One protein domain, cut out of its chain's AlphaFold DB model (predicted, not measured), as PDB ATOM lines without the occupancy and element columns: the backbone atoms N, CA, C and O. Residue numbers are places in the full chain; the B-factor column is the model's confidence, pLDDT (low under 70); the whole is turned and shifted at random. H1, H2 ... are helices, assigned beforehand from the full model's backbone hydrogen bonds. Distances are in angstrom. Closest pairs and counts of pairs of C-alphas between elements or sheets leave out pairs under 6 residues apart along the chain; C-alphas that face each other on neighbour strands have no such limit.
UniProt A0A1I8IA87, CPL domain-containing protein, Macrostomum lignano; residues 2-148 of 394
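What this domain is: This is residues 2 to 148 of the 394 residues of the protein "CPL domain-containing protein" of Macrostomum lignano (UniProt A0A1I8IA87). A compact body of helices is built round H7, which runs through the middle, with H6 and H9 packed on two sides of it and H5 on its later half. H2 stands across the first end of H7, with H1 and H3 packed on H2 and H4 near H3; H8 lies towards the other end of H7, between H6 and H9. The class is all helix: 147 residues are printed, with nine named helices, H1 to H9 in chain order, and no named strand. The radius of gyration of the C-alphas is 14.2 A, and the spans are 36 by 35 by 22 A.

How they stand to each other: H1, residues 6 to 10, touches H2, residues 13 to 26, at H2's residues 15 to 20 alone; the closest C-alphas, of Leu 10 and Ser 16, are 4.1 A apart. H2 and H3, residues 29 to 37, form a helical hairpin, opposite ways at a shallow tilt of 33 degrees, only just short of steep. They only just touch, with 3 pairs of C-alphas within 8 A, through H2's residue 23 alone; the closest C-alphas are those of Tyr 23 and Arg 32, 6.1 A apart. H4, residues 42 to 46, touches no helix but is near H3. H5, residues 55 to 59, and H6, residues 64 to 78, touch only at the corner by their link, with the C-alphas of Leu 59 and Val 67 closest at 6.7 A. H7, residues 87 to 100, is the hub, touching H2, H5, H6 and H9, residues 135 to 147. H6 and H7 form a helical hairpin, opposite ways at a steep tilt of 41 degrees, with the C-alphas of Leu 78 and Val 89 closest at 6.6 A. H2 and H7 are about perpendicular at 85 degrees, touching at residues 20 to 24 and 87 to 88 alone, with the C-alphas of Glu 20 and Leu 88 closest at 6.4 A. H7 and H9 run the same way at a steep tilt of 39 degrees, with the C-alphas of Gln 90 and Gly 137 closest at 5.1 A. H8, residues 114 to 126, touches H9 with residues 121 to 125 alone; the closest C-alphas, of Met 121 and Val 144, are 6.2 A apart. Every O i to N i+4 pair is within hydrogen-bond range in H1, H3, H4, H5 and H7; the counts are 8 of 10 in H2, 9 of 11 in H6, and 8 of 9 in both H8 and H9.

Where its parts are: H1 begins at C-alpha 6, (-14.888, 27.048, -27.828). From first to last C-alpha, H2 measures 19.8 A, H3 12.5 A, H6 21.2 A, H7 19.6 A, H8 19.0 A and H9 19.4 A. H7 begins at C-alpha 87, (-20.445, 35.825, -18.843), and H9 ends at C-alpha 147, (-41.136, 29.904, -13.194).

The domain as a whole: The C-alphas of Phe 47 and Leu 148, the two farthest apart, are 38.6 A apart. The printed part has no cut. The link from H7 to H8, residues 101 to 113, is long. The mean pLDDT of the printed part is 90.7; residues 81, 103 to 104 and 106 are under 70.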
ATOM      1  N   ILE A   2      -8.735  29.765 -30.572       83.88
ATOM      2  CA  ILE A   2      -9.886  29.105 -29.916       83.88
ATOM      3  C   ILE A   2     -11.029  28.721 -30.873       83.88
ATOM      4  O   ILE A   2     -11.851  27.886 -30.520       83.88
ATOM      5  N   GLU A   3     -11.042  29.293 -32.080       84.88
ATOM      6  CA  GLU A   3     -12.090  29.086 -33.085       84.88
ATOM      7  C   GLU A   3     -12.326  27.603 -33.406       84.88
ATOM      8  O   GLU A   3     -11.379  26.830 -33.582       84.88
ATOM      9  N   GLY A   4     -13.602  27.225 -33.438       85.62
ATOM     10  CA  GLY A   4     -14.086  25.862 -33.659       85.62
ATOM     11  C   GLY A   4     -13.930  24.929 -32.453       85.62
ATOM     12  O   GLY A   4     -14.365  23.782 -32.518       85.62
ATOM     13  N   ARG A   5     -13.308  25.389 -31.359       90.75
ATOM     14  CA  ARG A   5     -13.031  24.600 -30.146       90.75
ATOM     15  C   ARG A   5     -13.602  25.230 -28.881       90.75
ATOM     16  O   ARG A   5     -13.378  24.709 -27.790       90.75
ATOM     17  N   THR A   6     -14.348  26.327 -28.986       93.81
ATOM     18  CA  THR A   6     -14.888  27.048 -27.828       93.81
ATOM     19  C   THR A   6     -15.750  26.143 -26.943       93.81
ATOM     20  O   THR A   6     -15.496  26.124 -25.738       93.81
ATOM     21  N   PRO A   7     -16.695  25.327 -27.465       93.12
ATOM     22  CA  PRO A   7     -17.508  24.461 -26.611       93.12
ATOM     23  C   PRO A   7     -16.697  23.413 -25.837       93.12
ATOM     24  O   PRO A   7     -17.080  23.040 -24.729       93.12
ATOM     25  N   GLU A   8     -15.582  22.934 -26.395       92.62
ATOM     26  CA  GLU A   8     -14.685  21.978 -25.731       92.62
ATOM     27  C   GLU A   8     -13.829  22.666 -24.664       92.62
ATOM     28  O   GLU A   8     -13.754  22.204 -23.525       92.62
ATOM     29  N   LEU A   9     -13.228  23.808 -25.011       93.94
ATOM     30  CA  LEU A   9     -12.380  24.585 -24.109       93.94
ATOM     31  C   LEU A   9     -13.172  25.136 -22.919       93.94
ATOM     32  O   LEU A   9     -12.675  25.120 -21.794       93.94
ATOM     33  N   LEU A  10     -14.419  25.560 -23.136       92.81
ATOM     34  CA  LEU A  10     -15.272  26.110 -22.083       92.81
ATOM     35  C   LEU A  10     -15.669  25.062 -21.030       92.81
ATOM     36  O   LEU A  10     -15.911  25.417 -19.882       92.81
ATOM     37  N   LYS A  11     -15.683  23.769 -21.385       91.62
ATOM     38  CA  LYS A  11     -15.933  22.661 -20.441       91.62
ATOM     39  C   LYS A  11     -14.700  22.304 -19.604       91.62
ATOM     40  O   LYS A  11     -14.814  21.578 -18.618       91.62
ATOM     41  N   HIS A  12     -13.518  22.786 -19.981       91.25
ATOM     42  CA  HIS A  12     -12.271  22.485 -19.289       91.25
ATOM     43  C   HIS A  12     -11.944  23.564 -18.253       91.25
ATOM     44  O   HIS A  12     -11.831  24.737 -18.594       91.25
ATOM     45  N   ARG A  13     -11.700  23.167 -16.997       84.75
ATOM     46  CA  ARG A  13     -11.490  24.077 -15.852       84.75
ATOM     47  C   ARG A  13     -10.578  25.269 -16.170       84.75
ATOM     48  O   ARG A  13     -11.014  26.406 -16.053       84.75
ATOM     49  N   PHE A  14      -9.354  25.015 -16.633       88.50
ATOM     50  CA  PHE A  14      -8.374  26.077 -16.908       88.50
ATOM     51  C   PHE A  14      -8.604  26.803 -18.236       88.50
ATOM     52  O   PHE A  14      -8.306  27.985 -18.360       88.50
ATOM     53  N   ALA A  15      -9.122  26.101 -19.248       93.44
ATOM     54  CA  ALA A  15      -9.300  26.717 -20.562       93.44
ATOM     55  C   ALA A  15     -10.559  27.592 -20.594       93.44
ATOM     56  O   ALA A  15     -10.591  28.571 -21.331       93.44
ATOM     57  N   SER A  16     -11.546  27.288 -19.745       93.56
ATOM     58  CA  SER A  16     -12.750  28.092 -19.564       93.56
ATOM     59  C   SER A  16     -12.426  29.518 -19.128       93.56
ATOM     60  O   SER A  16     -13.022  30.449 -19.653       93.56
ATOM     61  N   GLU A  17     -11.431  29.699 -18.253       93.81
ATOM     62  CA  GLU A  17     -10.978  31.024 -17.819       93.81
ATOM     63  C   GLU A  17     -10.343  31.795 -18.978       93.81
ATOM     64  O   GLU A  17     -10.695  32.944 -19.207       93.81
ATOM     65  N   LEU A  18      -9.495  31.149 -19.787       94.69
ATOM     66  CA  LEU A  18      -8.905  31.787 -20.970       94.69
ATOM     67  C   LEU A  18      -9.961  32.177 -22.015       94.69
ATOM     68  O   LEU A  18      -9.865  33.246 -22.618       94.69
ATOM     69  N   VAL A  19     -10.957  31.315 -22.241       95.75
ATOM     70  CA  VAL A  19     -12.072  31.597 -23.157       95.75
ATOM     71  C   VAL A  19     -12.924  32.748 -22.629       95.75
ATOM     72  O   VAL A  19     -13.253  33.648 -23.399       95.75
ATOM     73  N   GLU A  20     -13.246  32.753 -21.334       95.31
ATOM     74  CA  GLU A  20     -14.001  33.833 -20.699       95.31
ATOM     75  C   GLU A  20     -13.251  35.163 -20.782       95.31
ATOM     76  O   GLU A  20     -13.827  36.153 -21.222       95.31
ATOM     77  N   THR A  21     -11.960  35.198 -20.442       95.94
ATOM     78  CA  THR A  21     -11.138  36.411 -20.555       95.94
ATOM     79  C   THR A  21     -11.104  36.910 -22.000       95.94
ATOM     80  O   THR A  21     -11.328  38.093 -22.257       95.94
ATOM     81  N   ALA A  22     -10.898  36.015 -22.974       96.31
ATOM     82  CA  ALA A  22     -10.929  36.381 -24.387       96.31
ATOM     83  C   ALA A  22     -12.292  36.960 -24.802       96.31
ATOM     84  O   ALA A  22     -12.334  37.960 -25.516       96.31
ATOM     85  N   TYR A  23     -13.397  36.367 -24.347       96.56
ATOM     86  CA  TYR A  23     -14.757  36.800 -24.663       96.56
ATOM     87  C   TYR A  23     -15.130  38.140 -24.004       96.56
ATOM     88  O   TYR A  23     -15.653  39.043 -24.664       96.56
ATOM     89  N   ASN A  24     -14.867  38.273 -22.707       96.06
ATOM     90  CA  ASN A  24     -15.334  39.390 -21.896       96.06
ATOM     91  C   ASN A  24     -14.420  40.619 -22.008       96.06
ATOM     92  O   ASN A  24     -14.918  41.728 -22.192       96.06
ATOM     93  N   GLU A  25     -13.097  40.442 -21.964       96.06
ATOM     94  CA  GLU A  25     -12.149  41.565 -21.902       96.06
ATOM     95  C   GLU A  25     -11.653  42.016 -23.281       96.06
ATOM     96  O   GLU A  25     -11.458  43.211 -23.500       96.06
ATOM     97  N   PHE A  26     -11.470  41.085 -24.226       96.31
ATOM     98  CA  PHE A  26     -10.772  41.373 -25.488       96.31
ATOM     99  C   PHE A  26     -11.657  41.324 -26.738       96.31
ATOM    100  O   PHE A  26     -11.395  42.048 -27.701       96.31
ATOM    101  N   ALA A  27     -12.688  40.476 -26.765       96.38
ATOM    102  CA  ALA A  27     -13.497  40.283 -27.960       96.38
ATOM    103  C   ALA A  27     -14.435  41.470 -28.218       96.38
ATOM    104  O   ALA A  27     -15.234  41.866 -27.365       96.38
ATOM    105  N   ASN A  28     -14.403  41.984 -29.446       96.12
ATOM    106  CA  ASN A  28     -15.393  42.940 -29.936       96.12
ATOM    107  C   ASN A  28     -16.740  42.255 -30.249       96.12
ATOM    108  O   ASN A  28     -16.863  41.031 -30.219       96.12
ATOM    109  N   ALA A  29     -17.762  43.041 -30.600       95.31
ATOM    110  CA  ALA A  29     -19.108  42.521 -30.860       95.31
ATOM    111  C   ALA A  29     -19.156  41.417 -31.938       95.31
ATOM    112  O   ALA A  29     -19.849  40.417 -31.753       95.31
ATOM    113  N   ALA A  30     -18.398  41.557 -33.031       94.56
ATOM    114  CA  ALA A  30     -18.357  40.560 -34.102       94.56
ATOM    115  C   ALA A  30     -17.650  39.268 -33.658       94.56
ATOM    116  O   ALA A  30     -18.110  38.171 -33.966       94.56
ATOM    117  N   GLN A  31     -16.567  39.386 -32.886       95.12
ATOM    118  CA  GLN A  31     -15.856  38.238 -32.317       95.12
ATOM    119  C   GLN A  31     -16.716  37.496 -31.289       95.12
ATOM    120  O   GLN A  31     -16.778  36.271 -31.320       95.12
ATOM    121  N   ARG A  32     -17.444  38.220 -30.426       95.81
ATOM    122  CA  ARG A  32     -18.403  37.619 -29.484       95.81
ATOM    123  C   ARG A  32     -19.498  36.846 -30.216       95.81
ATOM    124  O   ARG A  32     -19.782  35.716 -29.838       95.81
ATOM    125  N   ALA A  33     -20.056  37.411 -31.287       94.69
ATOM    126  CA  ALA A  33     -21.036  36.722 -32.126       94.69
ATOM    127  C   ALA A  33     -20.456  35.453 -32.779       94.69
ATOM    128  O   ALA A  33     -21.084  34.397 -32.743       94.69
ATOM    129  N   ALA A  34     -19.234  35.522 -33.316       94.00
ATOM    130  CA  ALA A  34     -18.566  34.366 -33.916       94.00
ATOM    131  C   ALA A  34     -18.302  33.234 -32.902       94.00
ATOM    132  O   ALA A  34     -18.430  32.058 -33.257       94.00
ATOM    133  N   ILE A  35     -17.979  33.583 -31.649       95.38
ATOM    134  CA  ILE A  35     -17.824  32.635 -30.535       95.38
ATOM    135  C   ILE A  35     -19.169  31.967 -30.207       95.38
ATOM    136  O   ILE A  35     -19.231  30.741 -30.117       95.38
ATOM    137  N   LEU A  36     -20.259  32.738 -30.086       95.25
ATOM    138  CA  LEU A  36     -21.603  32.201 -29.812       95.25
ATOM    139  C   LEU A  36     -22.078  31.233 -30.908       95.25
ATOM    140  O   LEU A  36     -22.638  30.182 -30.601       95.25
ATOM    141  N   GLN A  37     -21.781  31.532 -32.177       94.81
ATOM    142  CA  GLN A  37     -22.137  30.680 -33.318       94.81
ATOM    143  C   GLN A  37     -21.608  29.238 -33.211       94.81
ATOM    144  O   GLN A  37     -22.229  28.331 -33.763       94.81
ATOM    145  N   GLU A  38     -20.513  28.986 -32.479       94.94
ATOM    146  CA  GLU A  38     -19.998  27.619 -32.260       94.94
ATOM    147  C   GLU A  38     -20.965  26.723 -31.480       94.94
ATOM    148  O   GLU A  38     -20.889  25.502 -31.585       94.94
ATOM    149  N   PHE A  39     -21.893  27.315 -30.728       94.81
ATOM    150  CA  PHE A  39     -22.883  26.592 -29.932       94.81
ATOM    151  C   PHE A  39     -24.204  26.368 -30.676       94.81
ATOM    152  O   PHE A  39     -25.087  25.692 -30.153       94.81
ATOM    153  N   PHE A  40     -24.354  26.903 -31.892       93.06
ATOM    154  CA  PHE A  40     -25.593  26.808 -32.677       93.06
ATOM    155  C   PHE A  40     -25.592  25.636 -33.669       93.06
ATOM    156  O   PHE A  40     -26.629  25.319 -34.250       93.06
ATOM    157  N   GLY A  41     -24.453  24.966 -33.860       90.12
ATOM    158  CA  GLY A  41     -24.336  23.768 -34.691       90.12
ATOM    159  C   GLY A  41     -22.943  23.589 -35.302       90.12
ATOM    160  O   GLY A  41     -22.181  24.551 -35.396       90.12
ATOM    161  N   PRO A  42     -22.613  22.379 -35.789       86.94
ATOM    162  CA  PRO A  42     -21.294  22.077 -36.351       86.94
ATOM    163  C   PRO A  42     -20.977  22.886 -37.619       86.94
ATOM    164  O   PRO A  42     -19.825  23.249 -37.843       86.94
ATOM    165  N   GLU A  43     -21.987  23.217 -38.431       86.00
ATOM    166  CA  GLU A  43     -21.806  24.056 -39.623       86.00
ATOM    167  C   GLU A  43     -21.360  25.477 -39.239       86.00
ATOM    168  O   GLU A  43     -20.380  25.973 -39.785       86.00
ATOM    169  N   LEU A  44     -22.007  26.093 -38.242       86.25
ATOM    170  CA  LEU A  44     -21.680  27.438 -37.741       86.25
ATOM    171  C   LEU A  44     -20.424  27.468 -36.854       86.25
ATOM    172  O   LEU A  44     -19.856  28.533 -36.594       86.25
ATOM    173  N   ALA A  45     -19.944  26.307 -36.410       82.81
ATOM    174  CA  ALA A  45     -18.646  26.201 -35.761       82.81
ATOM    175  C   ALA A  45     -17.493  26.438 -36.751       82.81
ATOM    176  O   ALA A  45     -16.529  27.109 -36.388       82.81
ATOM    177  N   LEU A  46     -17.622  25.944 -37.990       80.56
ATOM    178  CA  LEU A  46     -16.584  26.007 -39.030       80.56
ATOM    179  C   LEU A  46     -16.802  27.137 -40.047       80.56
ATOM    180  O   LEU A  46     -15.841  27.737 -40.518       80.56
ATOM    181  N   PHE A  47     -18.057  27.430 -40.388       85.31
ATOM    182  CA  PHE A  47     -18.439  28.404 -41.409       85.31
ATOM    183  C   PHE A  47     -19.251  29.531 -40.772       85.31
ATOM    184  O   PHE A  47     -20.482  29.494 -40.716       85.31
ATOM    185  N   LYS A  48     -18.539  30.541 -40.266       87.75
ATOM    186  CA  LYS A  48     -19.145  31.717 -39.635       87.75
ATOM    187  C   LYS A  48     -19.970  32.517 -40.632       87.75
ATOM    188  O   LYS A  48     -19.553  32.722 -41.771       87.75
ATOM    189  N   SER A  49     -21.101  33.040 -40.169       89.19
ATOM    190  CA  SER A  49     -21.906  33.995 -40.928       89.19
ATOM    191  C   SER A  49     -21.955  35.343 -40.224       89.19
ATOM    192  O   SER A  49     -22.287  35.426 -39.044       89.19
ATOM    193  N   THR A  50     -21.708  36.425 -40.958       89.94
ATOM    194  CA  THR A  50     -21.889  37.793 -40.449       89.94
ATOM    195  C   THR A  50     -23.361  38.173 -40.278       89.94
ATOM    196  O   THR A  50     -23.652  39.163 -39.614       89.94
ATOM    197  N   SER A  51     -24.291  37.410 -40.864       90.62
ATOM    198  CA  SER A  51     -25.734  37.640 -40.725       90.62
ATOM    199  C   SER A  51     -26.326  37.053 -39.442       90.62
ATOM    200  O   SER A  51     -27.486  37.318 -39.149       90.62
ATOM    201  N   ILE A  52     -25.572  36.221 -38.717       91.38
ATOM    202  CA  ILE A  52     -26.023  35.562 -37.487       91.38
ATOM    203  C   ILE A  52     -25.284  36.201 -36.315       91.38
ATOM    204  O   ILE A  52     -24.113  35.918 -36.082       91.38
ATOM    205  N   VAL A  53     -25.954  37.078 -35.576       92.81
ATOM    206  CA  VAL A  53     -25.355  37.749 -34.413       92.81
ATOM    207  C   VAL A  53     -25.834  37.111 -33.113       92.81
ATOM    208  O   VAL A  53     -25.070  37.048 -32.152       92.81
ATOM    209  N   ARG A  54     -27.074  36.614 -33.099       93.69
ATOM    210  CA  ARG A  54     -27.735  35.979 -31.952       93.69
ATOM    211  C   ARG A  54     -28.371  34.645 -32.327       93.69
ATOM    212  O   ARG A  54     -28.610  34.371 -33.506       93.69
ATOM    213  N   LEU A  55     -28.749  33.859 -31.323       94.19
ATOM    214  CA  LEU A  55     -29.510  32.620 -31.483       94.19
ATOM    215  C   LEU A  55     -30.766  32.836 -32.324       94.19
ATOM    216  O   LEU A  55     -31.020  32.060 -33.237       94.19
ATOM    217  N   LYS A  56     -31.512  33.921 -32.090       92.81
ATOM    218  CA  LYS A  56     -32.720  34.244 -32.862       92.81
ATOM    219  C   LYS A  56     -32.468  34.313 -34.375       92.81
ATOM    220  O   LYS A  56     -33.304  33.862 -35.156       92.81
ATOM    221  N   ASP A  57     -31.303  34.812 -34.789       93.25
ATOM    222  CA  ASP A  57     -30.909  34.861 -36.201       93.25
ATOM    223  C   ASP A  57     -30.598  33.451 -36.730       93.25
ATOM    224  O   ASP A  57     -30.977  33.098 -37.847       93.25
ATOM    225  N   ALA A  58     -29.959  32.606 -35.913       91.69
ATOM    226  CA  ALA A  58     -29.712  31.202 -36.240       91.69
ATOM    227  C   ALA A  58     -31.014  30.377 -36.310       91.69
ATOM    228  O   ALA A  58     -31.129  29.456 -37.122       91.69
ATOM    229  N   LEU A  59     -32.026  30.721 -35.510       91.31
ATOM    230  CA  LEU A  59     -33.351  30.096 -35.551       91.31
ATOM    231  C   LEU A  59     -34.166  30.502 -36.785       91.31
ATOM    232  O   LEU A  59     -35.076  29.775 -37.174       91.31
ATOM    233  N   ALA A  60     -33.814  31.595 -37.465       89.94
ATOM    234  CA  ALA A  60     -34.416  31.950 -38.751       89.94
ATOM    235  C   ALA A  60     -33.964  31.033 -39.913       89.94
ATOM    236  O   ALA A  60     -34.406  31.197 -41.051       89.94
ATOM    237  N   THR A  61     -33.086  30.055 -39.652       81.06
ATOM    238  CA  THR A  61     -32.660  29.044 -40.632       81.06
ATOM    239  C   THR A  61     -33.717  27.951 -40.843       81.06
ATOM    240  O   THR A  61     -34.733  27.880 -40.158       81.06
ATOM    241  N   LYS A  62     -33.485  27.032 -41.795       75.75
ATOM    242  CA  LYS A  62     -34.433  25.941 -42.107       75.75
ATOM    243  C   LYS A  62     -34.567  24.876 -41.006       75.75
ATOM    244  O   LYS A  62     -35.439  24.018 -41.123       75.75
ATOM    245  N   ARG A  63     -33.696  24.860 -39.987       86.31
ATOM    246  CA  ARG A  63     -33.639  23.784 -38.974       86.31
ATOM    247  C   ARG A  63     -33.554  24.319 -37.530       86.31
ATOM    248  O   ARG A  63     -32.644  23.925 -36.799       86.31
ATOM    249  N   PRO A  64     -34.502  25.161 -37.078       89.38
ATOM    250  CA  PRO A  64     -34.444  25.788 -35.755       89.38
ATOM    251  C   PRO A  64     -34.446  24.783 -34.594       89.38
ATOM    252  O   PRO A  64     -33.766  24.999 -33.595       89.38
ATOM    253  N   GLY A  65     -35.145  23.649 -34.730       90.25
ATOM    254  CA  GLY A  65     -35.132  22.591 -33.713       90.25
ATOM    255  C   GLY A  65     -33.757  21.959 -33.499       90.25
ATOM    256  O   GLY A  65     -33.380  21.710 -32.358       90.25
ATOM    257  N   LEU A  66     -32.965  21.773 -34.564       90.94
ATOM    258  CA  LEU A  66     -31.601  21.247 -34.427       90.94
ATOM    259  C   LEU A  66     -30.669  22.253 -33.752       90.94
ATOM    260  O   LEU A  66     -29.829  21.851 -32.954       90.94
ATOM    261  N   VAL A  67     -30.832  23.547 -34.044       93.56
ATOM    262  CA  VAL A  67     -30.056  24.618 -33.400       93.56
ATOM    263  C   VAL A  67     -30.338  24.645 -31.893       93.56
ATOM    264  O   VAL A  67     -29.403  24.598 -31.094       93.56
ATOM    265  N   MET A  68     -31.619  24.631 -31.497       93.38
ATOM    266  CA  MET A  68     -32.016  24.569 -30.083       93.38
ATOM    267  C   MET A  68     -31.480  23.314 -29.390       93.38
ATOM    268  O   MET A  68     -30.953  23.404 -28.283       93.38
ATOM    269  N   GLN A  69     -31.585  22.153 -30.043       91.69
ATOM    270  CA  GLN A  69     -31.089  20.887 -29.508       91.69
ATOM    271  C   GLN A  69     -29.564  20.906 -29.325       91.69
ATOM    272  O   GLN A  69     -29.063  20.435 -28.304       91.69
ATOM    273  N   HIS A  70     -28.819  21.464 -30.283       92.50
ATOM    274  CA  HIS A  70     -27.363  21.538 -30.201       92.50
ATOM    275  C   HIS A  70     -26.905  22.441 -29.053       92.50
ATOM    276  O   HIS A  70     -26.056  22.043 -28.255       92.50
ATOM    277  N   LEU A  71     -27.516  23.620 -28.908       94.75
ATOM    278  CA  LEU A  71     -27.218  24.523 -27.799       94.75
ATOM    279  C   LEU A  71     -27.555  23.876 -26.446       94.75
ATOM    280  O   LEU A  71     -26.733  23.877 -25.528       94.75
ATOM    281  N   GLN A  72     -28.727  23.247 -26.339       93.00
ATOM    282  CA  GLN A  72     -29.183  22.559 -25.130       93.00
ATOM    283  C   GLN A  72     -28.198  21.485 -24.638       93.00
ATOM    284  O   GLN A  72     -27.950  21.388 -23.433       93.00
ATOM    285  N   GLN A  73     -27.605  20.705 -25.550       91.31
ATOM    286  CA  GLN A  73     -26.613  19.675 -25.209       91.31
ATOM    287  C   GLN A  73     -25.368  20.254 -24.523       91.31
ATOM    288  O   GLN A  73     -24.777  19.601 -23.660       91.31
ATOM    289  N   HIS A  74     -24.966  21.477 -24.877       92.69
ATOM    290  CA  HIS A  74     -23.843  22.150 -24.224       92.69
ATOM    291  C   HIS A  74     -24.252  22.769 -22.892       92.69
ATOM    292  O   HIS A  74     -23.527  22.609 -21.912       92.69
ATOM    293  N   LEU A  75     -25.416  23.422 -22.828       93.62
ATOM    294  CA  LEU A  75     -25.855  24.160 -21.639       93.62
ATOM    295  C   LEU A  75     -25.916  23.296 -20.379       93.62
ATOM    296  O   LEU A  75     -25.469  23.747 -19.329       93.62
ATOM    297  N   LEU A  76     -26.379  22.047 -20.473       85.56
ATOM    298  CA  LEU A  76     -26.441  21.160 -19.306       85.56
ATOM    299  C   LEU A  76     -25.054  20.879 -18.697       85.56
ATOM    300  O   LEU A  76     -24.922  20.739 -17.483       85.56
ATOM    301  N   ALA A  77     -24.010  20.806 -19.527       87.75
ATOM    302  CA  ALA A  77     -22.636  20.655 -19.049       87.75
ATOM    303  C   ALA A  77     -22.078  21.974 -18.484       87.75
ATOM    304  O   ALA A  77     -21.299  21.959 -17.534       87.75
ATOM    305  N   LEU A  78     -22.489  23.110 -19.052       90.69
ATOM    306  CA  LEU A  78     -22.014  24.442 -18.669       90.69
ATOM    307  C   LEU A  78     -22.674  24.993 -17.396       90.69
ATOM    308  O   LEU A  78     -22.135  25.910 -16.784       90.69
ATOM    309  N   THR A  79     -23.804  24.438 -16.953       87.38
ATOM    310  CA  THR A  79     -24.451  24.824 -15.684       87.38
ATOM    311  C   THR A  79     -23.845  24.163 -14.449       87.38
ATOM    312  O   THR A  79     -24.300  24.394 -13.329       87.38
ATOM    313  N   GLN A  80     -22.783  23.370 -14.607       78.12
ATOM    314  CA  GLN A  80     -22.006  22.878 -13.472       78.12
ATOM    315  C   GLN A  80     -21.375  24.046 -12.686       78.12
ATOM    316  O   GLN A  80     -21.029  25.083 -13.256       78.12
ATOM    317  N   LYS A  81     -21.238  23.869 -11.361       67.38
ATOM    318  CA  LYS A  81     -21.133  24.959 -10.365       67.38
ATOM    319  C   LYS A  81     -20.071  26.034 -10.630       67.38
ATOM    320  O   LYS A  81     -20.299  27.180 -10.262       67.38
ATOM    321  N   ASP A  82     -18.960  25.703 -11.282       82.62
ATOM    322  CA  ASP A  82     -17.884  26.670 -11.545       82.62
ATOM    323  C   ASP A  82     -17.971  27.366 -12.908       82.62
ATOM    324  O   ASP A  82     -17.384  28.432 -13.076       82.62
ATOM    325  N   LEU A  83     -18.693  26.808 -13.884       91.81
ATOM    326  CA  LEU A  83     -18.732  27.346 -15.251       91.81
ATOM    327  C   LEU A  83     -19.831  28.395 -15.433       91.81
ATOM    328  O   LEU A  83     -19.683  29.323 -16.223       91.81
ATOM    329  N   ILE A  84     -20.900  28.303 -14.642       92.81
ATOM    330  CA  ILE A  84     -22.051  29.215 -14.699       92.81
ATOM    331  C   ILE A  84     -21.710  30.674 -14.342       92.81
ATOM    332  O   ILE A  84     -22.494  31.579 -14.621       92.81
ATOM    333  N   ARG A  85     -20.546  30.930 -13.731       92.50
ATOM    334  CA  ARG A  85     -20.061  32.285 -13.409       92.50
ATOM    335  C   ARG A  85     -19.579  33.069 -14.638       92.50
ATOM    336  O   ARG A  85     -19.507  34.288 -14.571       92.50
ATOM    337  N   HIS A  86     -19.243  32.375 -15.725       95.31
ATOM    338  CA  HIS A  86     -18.698  32.974 -16.944       95.31
ATOM    339  C   HIS A  86     -19.783  33.736 -17.711       95.31
ATOM    340  O   HIS A  86     -20.867  33.196 -17.963       95.31
ATOM    341  N   SER A  87     -19.496  34.974 -18.117       96.19
ATOM    342  CA  SER A  87     -20.445  35.825 -18.843       96.19
ATOM    343  C   SER A  87     -20.855  35.213 -20.185       96.19
ATOM    344  O   SER A  87     -22.022  35.311 -20.568       96.19
ATOM    345  N   LEU A  88     -19.951  34.485 -20.856       96.69
ATOM    346  CA  LEU A  88     -20.276  33.726 -22.069       96.69
ATOM    347  C   LEU A  88     -21.355  32.662 -21.811       96.69
ATOM    348  O   LEU A  88     -22.308  32.541 -22.580       96.69
ATOM    349  N   VAL A  89     -21.230  31.904 -20.716       96.56
ATOM    350  CA  VAL A  89     -22.209  30.867 -20.347       96.56
ATOM    351  C   VAL A  89     -23.557  31.504 -20.027       96.56
ATOM    352  O   VAL A  89     -24.591  31.031 -20.494       96.56
ATOM    353  N   GLN A  90     -23.558  32.603 -19.279       97.12
ATOM    354  CA  GLN A  90     -24.775  33.329 -18.917       97.12
ATOM    355  C   GLN A  90     -25.467  33.950 -20.137       97.12
ATOM    356  O   GLN A  90     -26.694  33.957 -20.196       97.12
ATOM    357  N   HIS A  91     -24.705  34.409 -21.135       97.50
ATOM    358  CA  HIS A  91     -25.249  34.884 -22.407       97.50
ATOM    359  C   HIS A  91     -25.925  33.742 -23.179       97.50
ATOM    360  O   HIS A  91     -27.076  33.879 -23.589       97.50
ATOM    361  N   LEU A  92     -25.263  32.587 -23.310       97.31
ATOM    362  CA  LEU A  92     -25.844  31.404 -23.956       97.31
ATOM    363  C   LEU A  92     -27.116  30.923 -23.239       97.31
ATOM    364  O   LEU A  92     -28.101  30.581 -23.891       97.31
ATOM    365  N   LEU A  93     -27.107  30.924 -21.899       96.81
ATOM    366  CA  LEU A  93     -28.280  30.608 -21.082       96.81
ATOM    367  C   LEU A  93     -29.418  31.594 -21.338       96.81
ATOM    368  O   LEU A  93     -30.560  31.167 -21.489       96.81
ATOM    369  N   LEU A  94     -29.119  32.893 -21.396       96.12
ATOM    370  CA  LEU A  94     -30.125  33.920 -21.636       96.12
ATOM    371  C   LEU A  94     -30.770  33.758 -23.013       96.12
ATOM    372  O   LEU A  94     -31.992  33.693 -23.083       96.12
ATOM    373  N   GLU A  95     -29.974  33.637 -24.081       95.50
ATOM    374  CA  GLU A  95     -30.513  33.469 -25.437       95.50
ATOM    375  C   GLU A  95     -31.364  32.202 -25.548       95.50
ATOM    376  O   GLU A  95     -32.470  32.242 -26.083       95.50
ATOM    377  N   TYR A  96     -30.893  31.087 -24.988       95.62
ATOM    378  CA  TYR A  96     -31.652  29.841 -24.999       95.62
ATOM    379  C   TYR A  96     -32.978  29.953 -24.242       95.62
ATOM    380  O   TYR A  96     -34.009  29.501 -24.739       95.62
ATOM    381  N   LEU A  97     -32.968  30.544 -23.043       93.75
ATOM    382  CA  LEU A  97     -34.164  30.659 -22.211       93.75
ATOM    383  C   LEU A  97     -35.161  31.688 -22.745       93.75
ATOM    384  O   LEU A  97     -36.356  31.453 -22.616       93.75
ATOM    385  N   GLU A  98     -34.713  32.787 -23.358       90.94
ATOM    386  CA  GLU A  98     -35.608  33.764 -23.995       90.94
ATOM    387  C   GLU A  98     -36.354  33.162 -25.196       90.94
ATOM    388  O   GLU A  98     -37.514  33.502 -25.424       90.94
ATOM    389  N   GLU A  99     -35.730  32.233 -25.930       91.38
ATOM    390  CA  GLU A  99     -36.374  31.520 -27.042       91.38
ATOM    391  C   GLU A  99     -37.219  30.324 -26.565       91.38
ATOM    392  O   GLU A  99     -38.292  30.060 -27.108       91.38
ATOM    393  N   ALA A 100     -36.769  29.600 -25.535       91.00
ATOM    394  CA  ALA A 100     -37.488  28.446 -24.991       91.00
ATOM    395  C   ALA A 100     -38.684  28.841 -24.111       91.00
ATOM    396  O   ALA A 100     -39.693  28.135 -24.078       91.00
ATOM    397  N   VAL A 101     -38.573  29.947 -23.374       87.25
ATOM    398  CA  VAL A 101     -39.586  30.454 -22.440       87.25
ATOM    399  C   VAL A 101     -39.680  31.980 -22.584       87.25
ATOM    400  O   VAL A 101     -39.148  32.724 -21.752       87.25
ATOM    401  N   PRO A 102     -40.349  32.475 -23.644       79.88
ATOM    402  CA  PRO A 102     -40.441  33.905 -23.908       79.88
ATOM    403  C   PRO A 102     -40.995  34.695 -22.723       79.88
ATOM    404  O   PRO A 102     -41.839  34.220 -21.959       79.88
ATOM    405  N   ALA A 103     -40.545  35.943 -22.582       69.81
ATOM    406  CA  ALA A 103     -40.990  36.814 -21.502       69.81
ATOM    407  C   ALA A 103     -42.526  36.958 -21.500       69.81
ATOM    408  O   ALA A 103     -43.118  37.394 -22.483       69.81
ATOM    409  N   GLY A 104     -43.162  36.574 -20.388       67.12
ATOM    410  CA  GLY A 104     -44.623  36.586 -20.241       67.12
ATOM    411  C   GLY A 104     -45.329  35.285 -20.654       67.12
ATOM    412  O   GLY A 104     -46.553  35.224 -20.578       67.12
ATOM    413  N   ALA A 105     -44.597  34.247 -21.070       73.44
ATOM    414  CA  ALA A 105     -45.135  32.897 -21.228       73.44
ATOM    415  C   ALA A 105     -45.269  32.189 -19.867       73.44
ATOM    416  O   ALA A 105     -44.509  32.467 -18.944       73.44
ATOM    417  N   SER A 106     -46.204  31.242 -19.746       68.38
ATOM    418  CA  SER A 106     -46.380  30.404 -18.544       68.38
ATOM    419  C   SER A 106     -45.562  29.106 -18.572       68.38
ATOM    420  O   SER A 106     -45.474  28.407 -17.565       68.38
ATOM    421  N   GLY A 107     -44.935  28.774 -19.703       77.25
ATOM    422  CA  GLY A 107     -44.174  27.540 -19.869       77.25
ATOM    423  C   GLY A 107     -43.353  27.512 -21.153       77.25
ATOM    424  O   GLY A 107     -43.283  28.505 -21.876       77.25
ATOM    425  N   CYS A 108     -42.735  26.359 -21.416       84.44
ATOM    426  CA  CYS A 108     -41.916  26.121 -22.602       84.44
ATOM    427  C   CYS A 108     -42.728  26.301 -23.895       84.44
ATOM    428  O   CYS A 108     -43.861  25.828 -23.993       84.44
ATOM    429  N   GLN A 109     -42.136  26.958 -24.891       77.75
ATOM    430  CA  GLN A 109     -42.724  27.201 -26.206       77.75
ATOM    431  C   GLN A 109     -41.753  26.829 -27.338       77.75
ATOM    432  O   GLN A 109     -40.562  26.599 -27.129       77.75
ATOM    433  N   GLY A 110     -42.281  26.792 -28.563       76.88
ATOM    434  CA  GLY A 110     -41.480  26.713 -29.783       76.88
ATOM    435  C   GLY A 110     -40.782  25.368 -29.990       76.88
ATOM    436  O   GLY A 110     -41.375  24.309 -29.812       76.88
ATOM    437  N   ASN A 111     -39.521  25.432 -30.426       80.56
ATOM    438  CA  ASN A 111     -38.727  24.271 -30.847       80.56
ATOM    439  C   ASN A 111     -37.867  23.666 -29.721       80.56
ATOM    440  O   ASN A 111     -36.989  22.848 -29.997       80.56
ATOM    441  N   ALA A 112     -38.062  24.101 -28.476       86.25
ATOM    442  CA  ALA A 112     -37.322  23.594 -27.329       86.25
ATOM    443  C   ALA A 112     -37.986  22.337 -26.743       86.25
ATOM    444  O   ALA A 112     -39.210  22.239 -26.670       86.25
ATOM    445  N   ASP A 113     -37.173  21.385 -26.282       88.25
ATOM    446  CA  ASP A 113     -37.660  20.236 -25.517       88.25
ATOM    447  C   ASP A 113     -38.025  20.673 -24.091       88.25
ATOM    448  O   ASP A 113     -37.148  20.994 -23.282       88.25
ATOM    449  N   ALA A 114     -39.323  20.645 -23.777       89.75
ATOM    450  CA  ALA A 114     -39.865  21.039 -22.482       89.75
ATOM    451  C   ALA A 114     -39.266  20.259 -21.298       89.75
ATOM    452  O   ALA A 114     -39.062  20.840 -20.232       89.75
ATOM    453  N   SER A 115     -38.951  18.970 -21.475       90.38
ATOM    454  CA  SER A 115     -38.353  18.136 -20.424       90.38
ATOM    455  C   SER A 115     -36.944  18.614 -20.087       90.38
ATOM    456  O   SER A 115     -36.579  18.797 -18.923       90.38
ATOM    457  N   ALA A 116     -36.150  18.893 -21.116       90.12
ATOM    458  CA  ALA A 116     -34.782  19.333 -20.924       90.12
ATOM    459  C   ALA A 116     -34.686  20.820 -20.520       90.12
ATOM    460  O   ALA A 116     -33.790  21.170 -19.753       90.12
ATOM    461  N   VAL A 117     -35.649  21.672 -20.897       92.25
ATOM    462  CA  VAL A 117     -35.807  23.017 -20.304       92.25
ATOM    463  C   VAL A 117     -36.123  22.919 -18.810       92.25
ATOM    464  O   VAL A 117     -35.506  23.624 -18.015       92.25
ATOM    465  N   ALA A 118     -37.033  22.028 -18.402       90.56
ATOM    466  CA  ALA A 118     -37.357  21.826 -16.989       90.56
ATOM    467  C   ALA A 118     -36.138  21.340 -16.182       90.56
ATOM    468  O   ALA A 118     -35.853  21.885 -15.115       90.56
ATOM    469  N   SER A 119     -35.375  20.385 -16.726       91.12
ATOM    470  CA  SER A 119     -34.116  19.904 -16.135       91.12
ATOM    471  C   SER A 119     -33.079  21.028 -15.982       91.12
ATOM    472  O   SER A 119     -32.462  21.183 -14.925       91.12
ATOM    473  N   LEU A 120     -32.935  21.876 -17.006       93.00
ATOM    474  CA  LEU A 120     -32.053  23.039 -16.955       93.00
ATOM    475  C   LEU A 120     -32.494  24.035 -15.870       93.00
ATOM    476  O   LEU A 120     -31.672  24.443 -15.055       93.00
ATOM    477  N   MET A 121     -33.783  24.386 -15.814       91.56
ATOM    478  CA  MET A 121     -34.340  25.291 -14.797       91.56
ATOM    479  C   MET A 121     -34.121  24.767 -13.372       91.56
ATOM    480  O   MET A 121     -33.794  25.545 -12.472       91.56
ATOM    481  N   GLU A 122     -34.264  23.456 -13.155       90.44
ATOM    482  CA  GLU A 122     -34.000  22.838 -11.854       90.44
ATOM    483  C   GLU A 122     -32.523  22.944 -11.452       90.44
ATOM    484  O   GLU A 122     -32.233  23.299 -10.308       90.44
ATOM    485  N   ASN A 123     -31.594  22.722 -12.386       91.44
ATOM    486  CA  ASN A 123     -30.165  22.912 -12.131       91.44
ATOM    487  C   ASN A 123     -29.840  24.386 -11.812       91.44
ATOM    488  O   ASN A 123     -29.163  24.684 -10.824       91.44
ATOM    489  N   LEU A 124     -30.383  25.322 -12.597       93.75
ATOM    490  CA  LEU A 124     -30.163  26.758 -12.408       93.75
ATOM    491  C   LEU A 124     -30.690  27.263 -11.060       93.75
ATOM    492  O   LEU A 124     -30.038  28.088 -10.422       93.75
ATOM    493  N   ARG A 125     -31.832  26.742 -10.587       92.25
ATOM    494  CA  ARG A 125     -32.402  27.059  -9.263       92.25
ATOM    495  C   ARG A 125     -31.385  26.864  -8.135       92.25
ATOM    496  O   ARG A 125     -31.405  27.613  -7.161       92.25
ATOM    497  N   GLU A 126     -30.522  25.857  -8.241       89.25
ATOM    498  CA  GLU A 126     -29.526  25.539  -7.211       89.25
ATOM    499  C   GLU A 126     -28.272  26.418  -7.293       89.25
ATOM    500  O   GLU A 126     -27.514  26.485  -6.326       89.25
ATOM    501  N   ASN A 127     -28.084  27.135  -8.406       90.75
ATOM    502  CA  ASN A 127     -26.867  27.876  -8.739       90.75
ATOM    503  C   ASN A 127     -27.164  29.325  -9.169       90.75
ATOM    504  O   ASN A 127     -26.539  29.852 -10.084       90.75
ATOM    505  N   LEU A 128     -28.115  29.991  -8.506       94.56
ATOM    506  CA  LEU A 128     -28.485  31.374  -8.836       94.56
ATOM    507  C   LEU A 128     -27.398  32.396  -8.466       94.56
ATOM    508  O   LEU A 128     -27.160  33.324  -9.232       94.56
ATOM    509  N   VAL A 129     -26.730  32.234  -7.314       94.69
ATOM    510  CA  VAL A 129     -25.792  33.236  -6.755       94.69
ATOM    511  C   VAL A 129     -24.695  33.661  -7.743       94.69
ATOM    512  O   VAL A 129     -24.528  34.867  -7.936       94.69
ATOM    513  N   PRO A 130     -23.979  32.743  -8.427       94.25
ATOM    514  CA  PRO A 130     -22.917  33.132  -9.352       94.25
ATOM    515  C   PRO A 130     -23.409  33.905 -10.583       94.25
ATOM    516  O   PRO A 130     -22.586  34.446 -11.301       94.25
ATOM    517  N   MET A 131     -24.715  33.976 -10.844       95.62
ATOM    518  CA  MET A 131     -25.269  34.740 -11.968       95.62
ATOM    519  C   MET A 131     -25.700  36.157 -11.578       95.62
ATOM    520  O   MET A 131     -25.947  36.988 -12.445       95.62
ATOM    521  N   LEU A 132     -25.804  36.471 -10.284       96.56
ATOM    522  CA  LEU A 132     -26.412  37.732  -9.842       96.56
ATOM    523  C   LEU A 132     -25.528  38.967 -10.028       96.56
ATOM    524  O   LEU A 132     -26.012  40.077  -9.837       96.56
ATOM    525  N   HIS A 133     -24.257  38.797 -10.389       95.00
ATOM    526  CA  HIS A 133     -23.302  39.899 -10.497       95.00
ATOM    527  C   HIS A 133     -23.069  40.387 -11.933       95.00
ATOM    528  O   HIS A 133     -22.263  41.291 -12.130       95.00
ATOM    529  N   THR A 134     -23.765  39.829 -12.928       96.69
ATOM    530  CA  THR A 134     -23.656  40.228 -14.340       96.69
ATOM    531  C   THR A 134     -25.021  40.617 -14.909       96.69
ATOM    532  O   THR A 134     -26.079  40.231 -14.395       96.69
ATOM    533  N   ARG A 135     -25.013  41.386 -16.001       95.81
ATOM    534  CA  ARG A 135     -26.235  41.868 -16.653       95.81
ATOM    535  C   ARG A 135     -27.061  40.727 -17.248       95.81
ATOM    536  O   ARG A 135     -28.286  40.742 -17.148       95.81
ATOM    537  N   GLU A 136     -26.413  39.777 -17.906       96.88
ATOM    538  CA  GLU A 136     -27.054  38.623 -18.537       96.88
ATOM    539  C   GLU A 136     -27.475  37.601 -17.478       96.88
ATOM    540  O   GLU A 136     -28.615  37.132 -17.491       96.88
ATOM    541  N   GLY A 137     -26.607  37.329 -16.502       97.12
ATOM    542  CA  GLY A 137     -26.869  36.368 -15.438       97.12
ATOM    543  C   GLY A 137     -28.061  36.758 -14.561       97.12
ATOM    544  O   GLY A 137     -28.908  35.909 -14.271       97.12
ATOM    545  N   VAL A 138     -28.220  38.041 -14.205       97.62
ATOM    546  CA  VAL A 138     -29.396  38.449 -13.423       97.62
ATOM    547  C   VAL A 138     -30.691  38.260 -14.215       97.62
ATOM    548  O   VAL A 138     -31.699  37.862 -13.638       97.62
ATOM    549  N   LYS A 139     -30.686  38.463 -15.540       96.38
ATOM    550  CA  LYS A 139     -31.867  38.208 -16.382       96.38
ATOM    551  C   LYS A 139     -32.220  36.723 -16.421       96.38
ATOM    552  O   LYS A 139     -33.397  36.389 -16.301       96.38
ATOM    553  N   VAL A 140     -31.218  35.844 -16.501       96.19
ATOM    554  CA  VAL A 140     -31.415  34.393 -16.354       96.19
ATOM    555  C   VAL A 140     -32.045  34.082 -14.996       96.19
ATOM    556  O   VAL A 140     -33.059  33.391 -14.933       96.19
ATOM    557  N   ALA A 141     -31.520  34.649 -13.907       96.31
ATOM    558  CA  ALA A 141     -32.075  34.443 -12.570       96.31
ATOM    559  C   ALA A 141     -33.524  34.956 -12.435       96.31
ATOM    560  O   ALA A 141     -34.354  34.294 -11.808       96.31
ATOM    561  N   LEU A 142     -33.856  36.098 -13.051       94.62
ATOM    562  CA  LEU A 142     -35.218  36.645 -13.094       94.62
ATOM    563  C   LEU A 142     -36.189  35.717 -13.837       94.62
ATOM    564  O   LEU A 142     -37.315  35.524 -13.368       94.62
ATOM    565  N   LEU A 143     -35.755  35.130 -14.959       92.44
ATOM    566  CA  LEU A 143     -36.521  34.114 -15.687       92.44
ATOM    567  C   LEU A 143     -36.739  32.883 -14.807       92.44
ATOM    568  O   LEU A 143     -37.885  32.517 -14.567       92.44
ATOM    569  N   VAL A 144     -35.677  32.308 -14.232       93.12
ATOM    570  CA  VAL A 144     -35.780  31.121 -13.365       93.12
ATOM    571  C   VAL A 144     -36.775  31.364 -12.231       93.12
ATOM    572  O   VAL A 144     -37.753  30.631 -12.113       93.12
ATOM    573  N   VAL A 145     -36.600  32.434 -11.444       91.56
ATOM    574  CA  VAL A 145     -37.485  32.755 -10.307       91.56
ATOM    575  C   VAL A 145     -38.931  32.982 -10.739       91.56
ATOM    576  O   VAL A 145     -39.840  32.703  -9.958       91.56
ATOM    577  N   ARG A 146     -39.178  33.461 -11.966       87.81
ATOM    578  CA  ARG A 146     -40.542  33.620 -12.487       87.81
ATOM    579  C   ARG A 146     -41.274  32.296 -12.642       87.81
ATOM    580  O   ARG A 146     -42.476  32.280 -12.407       87.81
ATOM    581  N   HIS A 147     -40.559  31.227 -12.966       86.62
ATOM    582  CA  HIS A 147     -41.136  29.904 -13.194       86.62
ATOM    583  C   HIS A 147     -41.014  28.962 -11.990       86.62
ATOM    584  O   HIS A 147     -41.456  27.817 -12.061       86.62
ATOM    585  N   LEU A 148     -40.435  29.412 -10.871       89.88
ATOM    586  CA  LEU A 148     -40.375  28.603  -9.656       89.88
ATOM    587  C   LEU A 148     -41.732  28.552  -8.953       89.88
ATOM    588  O   LEU A 148     -42.372  29.574  -8.709       89.88
TER     589      LEU A 148